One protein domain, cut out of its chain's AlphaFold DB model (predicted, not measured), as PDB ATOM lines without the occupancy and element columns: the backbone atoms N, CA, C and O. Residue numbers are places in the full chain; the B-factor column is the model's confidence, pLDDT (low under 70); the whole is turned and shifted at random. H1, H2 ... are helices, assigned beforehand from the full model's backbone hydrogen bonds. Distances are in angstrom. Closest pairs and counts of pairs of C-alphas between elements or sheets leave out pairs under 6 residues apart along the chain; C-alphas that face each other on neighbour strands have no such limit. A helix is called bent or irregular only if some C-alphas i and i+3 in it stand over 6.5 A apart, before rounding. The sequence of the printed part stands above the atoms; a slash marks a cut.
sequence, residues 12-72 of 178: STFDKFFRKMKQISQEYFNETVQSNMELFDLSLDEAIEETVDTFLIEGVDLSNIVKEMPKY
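AT A GLANCE: This is residues 12 to 72 of the 178 residues of an uncharacterized protein of Fasciola hepatica (UniProt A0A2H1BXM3). Two helices, H2 and H3, pack on each other at a steep tilt of 67 degrees, running opposite ways, and the last stretch, residues 58 to 72, folds back past them. H1, residues 12 to 17, sticks out far from this body as a small arm, and this arm makes the length. The printed part has 61 residues with three named helices, in the order H1, H2, H3, and no named strand; the class is all helix, with 35 residues in the helices. The whole is only just loose, close to compact, with a radius of gyration of the C-alphas of 13.0 A, and the C-alphas span 43 by 20 by 14 A.

HOW THE PARTS SIT: Start at Ser 12, where H1, residues 12 to 17, stands free: its C-alphas have no C-alpha 8 or more residues away along the chain within 10 A. Go on to H2, residues 26 to 40, and you find that H1 is apart from it. On the way you pass residues 22 to 23, which pair with residues 60 to 61 in a short parallel pairing. Beyond H2 comes H3, residues 44 to 57, from which H1 is apart too. H2 and H3 touch, with 12 pairs of C-alphas within 8 A; look for the closest C-alphas at Val 33 and Ala 47, 5.4 A apart. Their lines stand at a steep tilt of 67 degrees and they run opposite ways, with centres 9.4 A apart. In the backbones of H1, H2 and H3 every O i to N i+4 pair is within hydrogen-bond range.

IN THESE COORDINATES: Find C-alpha 12 at (270.865, 239.052, 216.945); from there H1 runs to Phe 17. H2 begins at C-alpha 26 at (267.104, 243.853, 187.221) and runs 21.0 A to C-alpha 40. H3 begins at Leu 44 and runs 20.0 A, ending at C-alpha 57 at (272.247, 229.071, 196.185). None of the three helices is bent or irregular. After it, residues 58 to 72 have no named element, and their C-alphas lie 6 to 17 A from the mean of all C-alphas.

THE WHOLE: The two C-alphas farthest apart are those of Ser 12 and Asp 41, 44.0 A, and those of Ser 12 and Tyr 72, the first and last printed, are 41.1 A apart. The printed part has no cut. The link from H1 to H2, 8 residues, is short, and the link from H2 to H3, 3 residues, is tight. In the B-factor column the mean pLDDT of the printed part is 88.9; look at residues 12 to 21 for the ten under 70, where the model's confidence is low.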
ATOM      1  N   SER A  12     269.708 238.255 217.361       57.72
ATOM      2  CA  SER A  12     270.865 239.052 216.945       57.72
ATOM      3  C   SER A  12     271.787 238.299 215.983       57.72
ATOM      4  O   SER A  12     272.364 238.904 215.083       57.72
ATOM      5  N   THR A  13     271.897 236.979 216.141       55.47
ATOM      6  CA  THR A  13     272.653 236.056 215.286       55.47
ATOM      7  C   THR A  13     271.877 235.757 214.007       55.47
ATOM      8  O   THR A  13     272.478 235.718 212.935       55.47
ATOM      9  N   PHE A  14     270.548 235.647 214.100       56.47
ATOM     10  CA  PHE A  14     269.646 235.587 212.948       56.47
ATOM     11  C   PHE A  14     269.765 236.862 212.093       56.47
ATOM     12  O   PHE A  14     270.057 236.783 210.899       56.47
ATOM     13  N   ASP A  15     269.709 238.042 212.718       52.00
ATOM     14  CA  ASP A  15     269.926 239.332 212.047       52.00
ATOM     15  C   ASP A  15     271.349 239.496 211.498       52.00
ATOM     16  O   ASP A  15     271.547 240.201 210.511       52.00
ATOM     17  N   LYS A  16     272.356 238.845 212.103       51.47
ATOM     18  CA  LYS A  16     273.744 238.831 211.611       51.47
ATOM     19  C   LYS A  16     273.933 237.916 210.395       51.47
ATOM     20  O   LYS A  16     274.788 238.222 209.569       51.47
ATOM     21  N   PHE A  17     273.143 236.846 210.278       48.16
ATOM     22  CA  PHE A  17     273.113 235.942 209.120       48.16
ATOM     23  C   PHE A  17     272.373 236.557 207.927       48.16
ATOM     24  O   PHE A  17     272.857 236.478 206.804       48.16
ATOM     25  N   PHE A  18     271.260 237.256 208.168       49.47
ATOM     26  CA  PHE A  18     270.575 238.053 207.139       49.47
ATOM     27  C   PHE A  18     271.259 239.399 206.858       49.47
ATOM     28  O   PHE A  18     270.822 240.163 205.991       49.47
ATOM     29  N   ARG A  19     272.352 239.708 207.571       47.12
ATOM     30  CA  ARG A  19     273.109 240.953 207.433       47.12
ATOM     31  C   ARG A  19     273.823 240.959 206.089       47.12
ATOM     32  O   ARG A  19     274.983 240.574 205.972       47.12
ATOM     33  N   LYS A  20     273.102 241.515 205.113       54.56
ATOM     34  CA  LYS A  20     273.506 241.795 203.735       54.56
ATOM     35  C   LYS A  20     273.423 240.576 202.807       54.56
ATOM     36  O   LYS A  20     274.409 240.225 202.166       54.56
ATOM     37  N   MET A  21     272.225 239.990 202.670       62.84
ATOM     38  CA  MET A  21     271.920 239.255 201.432       62.84
ATOM     39  C   MET A  21     272.288 240.153 200.248       62.84
ATOM     40  O   MET A  21     271.922 241.335 200.209       62.84
ATOM     41  N   LYS A  22     273.104 239.624 199.338       85.88
ATOM     42  CA  LYS A  22     273.584 240.368 198.175       85.88
ATOM     43  C   LYS A  22     272.358 240.695 197.327       85.88
ATOM     44  O   LYS A  22     271.614 239.798 196.958       85.88
ATOM     45  N   GLN A  23     272.119 241.972 197.059       90.69
ATOM     46  CA  GLN A  23     271.082 242.388 196.120       90.69
ATOM     47  C   GLN A  23     271.723 242.648 194.765       90.69
ATOM     48  O   GLN A  23     272.864 243.112 194.685       90.69
ATOM     49  N   ILE A  24     270.979 242.338 193.712       94.56
ATOM     50  CA  ILE A  24     271.359 242.586 192.325       94.56
ATOM     51  C   ILE A  24     270.335 243.510 191.668       94.56
ATOM     52  O   ILE A  24     269.233 243.692 192.191       94.56
ATOM     53  N   SER A  25     270.713 244.113 190.543       95.25
ATOM     54  CA  SER A  25     269.790 244.903 189.732       95.25
ATOM     55  C   SER A  25     269.009 244.014 188.760       95.25
ATOM     56  O   SER A  25     269.399 242.874 188.488       95.25
ATOM     57  N   GLN A  26     267.904 244.544 188.232       96.06
ATOM     58  CA  GLN A  26     267.104 243.853 187.221       96.06
ATOM     59  C   GLN A  26     267.905 243.629 185.933       96.06
ATOM     60  O   GLN A  26     267.790 242.573 185.320       96.06
ATOM     61  N   GLU A  27     268.746 244.590 185.545       95.88
ATOM     62  CA  GLU A  27     269.607 244.504 184.362       95.88
ATOM     63  C   GLU A  27     270.592 243.347 184.502       95.88
ATOM     64  O   GLU A  27     270.671 242.510 183.610       95.88
ATOM     65  N   TYR A  28     271.258 243.234 185.655       96.81
ATOM     66  CA  TYR A  28     272.196 242.143 185.905       96.81
ATOM     67  C   TYR A  28     271.509 240.772 185.895       96.81
ATOM     68  O   TYR A  28     272.048 239.805 185.355       96.81
ATOM     69  N   PHE A  29     270.297 240.679 186.455       97.88
ATOM     70  CA  PHE A  29     269.499 239.455 186.371       97.88
ATOM     71  C   PHE A  29     269.192 239.095 184.910       97.88
ATOM     72  O   PHE A  29     269.431 237.964 184.496       97.88
ATOM     73  N   ASN A  30     268.724 240.060 184.114       97.38
ATOM     74  CA  ASN A  30     268.376 239.847 182.709       97.38
ATOM     75  C   ASN A  30     269.600 239.456 181.860       97.38
ATOM     76  O   ASN A  30     269.507 238.542 181.045       97.38
ATOM     77  N   GLU A  31     270.745 240.111 182.070       97.38
ATOM     78  CA  GLU A  31     272.016 239.775 181.414       97.38
ATOM     79  C   GLU A  31     272.478 238.354 181.765       97.38
ATOM     80  O   GLU A  31     272.989 237.636 180.904       97.38
ATOM     81  N   THR A  32     272.258 237.920 183.009       97.56
ATOM     82  CA  THR A  32     272.585 236.552 183.443       97.56
ATOM     83  C   THR A  32     271.674 235.525 182.769       97.56
ATOM     84  O   THR A  32     272.173 234.533 182.246       97.56
ATOM     85  N   VAL A  33     270.363 235.791 182.679       97.94
ATOM     86  CA  VAL A  33     269.419 234.932 181.937       97.94
ATOM     87  C   VAL A  33     269.827 234.820 180.467       97.94
ATOM     88  O   VAL A  33     269.926 233.713 179.943       97.94
ATOM     89  N   GLN A  34     270.117 235.948 179.812       97.12
ATOM     90  CA  GLN A  34     270.592 235.995 178.425       97.12
ATOM     91  C   GLN A  34     271.876 235.165 178.249       97.12
ATOM     92  O   GLN A  34     271.959 234.336 177.345       97.12
ATOM     93  N   SER A  35     272.849 235.338 179.146       96.75
ATOM     94  CA  SER A  35     274.106 234.584 179.113       96.75
ATOM     95  C   SER A  35     273.867 233.085 179.288       96.75
ATOM     96  O   SER A  35     274.477 232.286 178.587       96.75
ATOM     97  N   ASN A  36     272.952 232.687 180.174       96.56
ATOM     98  CA  ASN A  36     272.623 231.280 180.385       96.56
ATOM     99  C   ASN A  36     271.948 230.653 179.157       96.56
ATOM    100  O   ASN A  36     272.255 229.512 178.817       96.56
ATOM    101  N   MET A  37     271.090 231.396 178.448       97.50
ATOM    102  CA  MET A  37     270.532 230.939 177.169       97.50
ATOM    103  C   MET A  37     271.632 230.696 176.129       97.50
ATOM    104  O   MET A  37     271.618 229.675 175.453       97.50
ATOM    105  N   GLU A  38     272.588 231.621 176.005       96.94
ATOM    106  CA  GLU A  38     273.648 231.565 174.988       96.94
ATOM    107  C   GLU A  38     274.751 230.544 175.307       96.94
ATOM    108  O   GLU A  38     275.299 229.927 174.397       96.94
ATOM    109  N   LEU A  39     275.102 230.365 176.584       96.12
ATOM    110  CA  LEU A  39     276.199 229.485 177.008       96.12
ATOM    111  C   LEU A  39     275.776 228.023 177.170       96.12
ATOM    112  O   LEU A  39     276.616 227.133 177.021       96.12
ATOM    113  N   PHE A  40     274.507 227.777 177.499       94.94
ATOM    114  CA  PHE A  40     273.992 226.443 177.814       94.94
ATOM    115  C   PHE A  40     272.878 225.976 176.860       94.94
ATOM    116  O   PHE A  40     272.297 224.921 177.098       94.94
ATOM    117  N   ASP A  41     272.589 226.736 175.793       94.81
ATOM    118  CA  ASP A  41     271.528 226.460 174.805       94.81
ATOM    119  C   ASP A  41     270.136 226.236 175.440       94.81
ATOM    120  O   ASP A  41     269.324 225.440 174.961       94.81
ATOM    121  N   LEU A  42     269.850 226.941 176.539       95.88
ATOM    122  CA  LEU A  42     268.598 226.815 177.289       95.88
ATOM    123  C   LEU A  42     267.461 227.606 176.637       95.88
ATOM    124  O   LEU A  42     267.656 228.696 176.085       95.88
ATOM    125  N   SER A  43     266.233 227.103 176.773       97.75
ATOM    126  CA  SER A  43     265.054 227.927 176.515       97.75
ATOM    127  C   SER A  43     264.963 229.078 177.523       97.75
ATOM    128  O   SER A  43     265.582 229.059 178.585       97.75
ATOM    129  N   LEU A  44     264.166 230.103 177.208       97.25
ATOM    130  CA  LEU A  44     264.013 231.263 178.091       97.25
ATOM    131  C   LEU A  44     263.500 230.879 179.486       97.25
ATOM    132  O   LEU A  44     263.968 231.426 180.480       97.25
ATOM    133  N   ASP A  45     262.534 229.962 179.563       97.75
ATOM    134  CA  ASP A  45     261.976 229.531 180.845       97.75
ATOM    135  C   ASP A  45     263.013 228.753 181.671       97.75
ATOM    136  O   ASP A  45     263.189 229.058 182.848       97.75
ATOM    137  N   GLU A  46     263.760 227.839 181.041       97.81
ATOM    138  CA  GLU A  46     264.848 227.091 181.693       97.81
ATOM    139  C   GLU A  46     265.978 228.021 182.153       97.81
ATOM    140  O   GLU A  46     266.481 227.891 183.264       97.81
ATOM    141  N   ALA A  47     266.356 229.008 181.338       98.25
ATOM    142  CA  ALA A  47     267.392 229.969 181.699       98.25
ATOM    143  C   ALA A  47     266.974 230.872 182.870       98.25
ATOM    144  O   ALA A  47     267.815 231.226 183.701       98.25
ATOM    145  N   ILE A  48     265.691 231.248 182.960       98.19
ATOM    146  CA  ILE A  48     265.150 231.971 184.120       98.19
ATOM    147  C   ILE A  48     265.219 231.087 185.367       98.19
ATOM    148  O   ILE A  48     265.674 231.567 186.405       98.19
ATOM    149  N   GLU A  49     264.787 229.829 185.273       98.06
ATOM    150  CA  GLU A  49     264.811 228.871 186.386       98.06
ATOM    151  C   GLU A  49     266.240 228.659 186.905       98.06
ATOM    152  O   GLU A  49     266.509 228.934 188.074       98.06
ATOM    153  N   GLU A  50     267.184 228.340 186.018       97.50
ATOM    154  CA  GLU A  50     268.598 228.134 186.361       97.50
ATOM    155  C   GLU A  50     269.227 229.383 187.005       97.50
ATOM    156  O   GLU A  50     269.981 229.301 187.980       97.50
ATOM    157  N   THR A  51     268.901 230.571 186.484       97.88
ATOM    158  CA  THR A  51     269.393 231.845 187.035       97.88
ATOM    159  C   THR A  51     268.846 232.092 188.438       97.88
ATOM    160  O   THR A  51     269.581 232.530 189.327       97.88
ATOM    161  N   VAL A  52     267.553 231.828 188.652       97.56
ATOM    162  CA  VAL A  52     266.917 231.963 189.968       97.56
ATOM    163  C   VAL A  52     267.562 231.001 190.959       97.56
ATOM    164  O   VAL A  52     267.956 231.444 192.039       97.56
ATOM    165  N   ASP A  53     267.731 229.736 190.588       97.12
ATOM    166  CA  ASP A  53     268.306 228.712 191.459       97.12
ATOM    167  C   ASP A  53     269.758 229.026 191.825       97.12
ATOM    168  O   ASP A  53     270.117 229.001 193.006       97.12
ATOM    169  N   THR A  54     270.568 229.432 190.847       95.50
ATOM    170  CA  THR A  54     271.960 229.845 191.075       95.50
ATOM    171  C   THR A  54     272.032 230.997 192.076       95.50
ATOM    172  O   THR A  54     272.757 230.923 193.071       95.50
ATOM    173  N   PHE A  55     271.239 232.050 191.874       96.00
ATOM    174  CA  PHE A  55     271.234 233.199 192.778       96.00
ATOM    175  C   PHE A  55     270.730 232.852 194.181       96.00
ATOM    176  O   PHE A  55     271.281 233.354 195.163       96.00
ATOM    177  N   LEU A  56     269.738 231.970 194.308       94.25
ATOM    178  CA  LEU A  56     269.279 231.502 195.616       94.25
ATOM    179  C   LEU A  56     270.361 230.687 196.342       94.25
ATOM    180  O   LEU A  56     270.559 230.897 197.541       94.25
ATOM    181  N   ILE A  57     271.104 229.825 195.636       94.12
ATOM    182  CA  ILE A  57     272.247 229.071 196.185       94.12
ATOM    183  C   ILE A  57     273.367 230.019 196.642       94.12
ATOM    184  O   ILE A  57     273.964 229.810 197.699       94.12
ATOM    185  N   GLU A  58     273.623 231.091 195.889       91.94
ATOM    186  CA  GLU A  58     274.593 232.136 196.246       91.94
ATOM    187  C   GLU A  58     274.126 233.066 197.384       91.94
ATOM    188  O   GLU A  58     274.888 233.927 197.838       91.94
ATOM    189  N   GLY A  59     272.886 232.922 197.862       91.75
ATOM    190  CA  GLY A  59     272.317 233.776 198.908       91.75
ATOM    191  C   GLY A  59     271.980 235.195 198.433       91.75
ATOM    192  O   GLY A  59     272.013 236.145 199.226       91.75
ATOM    193  N   VAL A  60     271.687 235.361 197.140       94.69
ATOM    194  CA  VAL A  60     271.209 236.618 196.554       94.69
ATOM    195  C   VAL A  60     269.722 236.806 196.856       94.69
ATOM    196  O   VAL A  60     268.897 235.915 196.662       94.69
ATOM    197  N   ASP A  61     269.360 238.006 197.304       93.88
ATOM    198  CA  ASP A  61     267.970 238.385 197.545       93.88
ATOM    199  C   ASP A  61     267.290 238.837 196.243       93.88
ATOM    200  O   ASP A  61     267.550 239.925 195.723       93.88
ATOM    201  N   LEU A  62     266.373 238.003 195.746       95.19
ATOM    202  CA  LEU A  62     265.584 238.242 194.532       95.19
ATOM    203  C   LEU A  62     264.200 238.858 194.808       95.19
ATOM    204  O   LEU A  62     263.341 238.857 193.919       95.19
ATOM    205  N   SER A  63     263.931 239.361 196.018       92.44
ATOM    206  CA  SER A  63     262.636 239.978 196.371       92.44
ATOM    207  C   SER A  63     262.324 241.251 195.571       92.44
ATOM    208  O   SER A  63     261.154 241.604 195.399       92.44
ATOM    209  N   ASN A  64     263.366 241.904 195.049       92.06
ATOM    210  CA  ASN A  64     263.291 243.107 194.219       92.06
ATOM    211  C   ASN A  64     263.342 242.826 192.707       92.06
ATOM    212  O   ASN A  64     263.345 243.776 191.935       92.06
ATOM    213  N   ILE A  65     263.385 241.557 192.292       97.19
ATOM    214  CA  ILE A  65     263.524 241.162 190.886       97.19
ATOM    215  C   ILE A  65     262.188 240.663 190.332       97.19
ATOM    216  O   ILE A  65     261.577 239.739 190.886       97.19
ATOM    217  N   VAL A  66     261.769 241.258 189.216       97.38
ATOM    218  CA  VAL A  66     260.685 240.783 188.347       97.38
ATOM    219  C   VAL A  66     261.286 239.700 187.449       97.38
ATOM    220  O   VAL A  66     262.030 239.982 186.511       97.38
ATOM    221  N   LYS A  67     261.046 238.436 187.791       96.88
ATOM    222  CA  LYS A  67     261.754 237.280 187.205       96.88
ATOM    223  C   LYS A  67     261.304 236.998 185.776       96.88
ATOM    224  O   LYS A  67     262.064 236.493 184.965       96.88
ATOM    225  N   GLU A  68     260.067 237.354 185.472       95.75
ATOM    226  CA  GLU A  68     259.450 237.289 184.157       95.75
ATOM    227  C   GLU A  68     259.857 238.448 183.241       95.75
ATOM    228  O   GLU A  68     259.496 238.424 182.067       95.75
ATOM    229  N   MET A  69     260.610 239.443 183.731       96.12
ATOM    230  CA  MET A  69     261.017 240.602 182.931       96.12
ATOM    231  C   MET A  69     261.671 240.220 181.588       96.12
ATOM    232  O   MET A  69     261.279 240.798 180.574       96.12
ATOM    233  N   PRO A  70     262.572 239.213 181.514       95.94
ATOM    234  CA  PRO A  70     263.164 238.768 180.248       95.94
ATOM    235  C   PRO A  70     262.151 238.280 179.197       95.94
ATOM    236  O   PRO A  70     262.463 238.234 178.009       95.94
ATOM    237  N   LYS A  71     260.919 237.935 179.599       95.50
ATOM    238  CA  LYS A  71     259.841 237.534 178.678       95.50
ATOM    239  C   LYS A  71     259.287 238.711 177.878       95.50
ATOM    240  O   LYS A  71     258.639 238.500 176.850       95.50
ATOM    241  N   TYR A  72     259.537 239.944 178.313       93.88
ATOM    242  CA  TYR A  72     259.012 241.139 177.672       93.88
ATOM    243  C   TYR A  72     260.080 241.853 176.845       93.88
ATOM    244  O   TYR A  72     261.036 242.417 177.365       93.88
TER     245      TYR A  72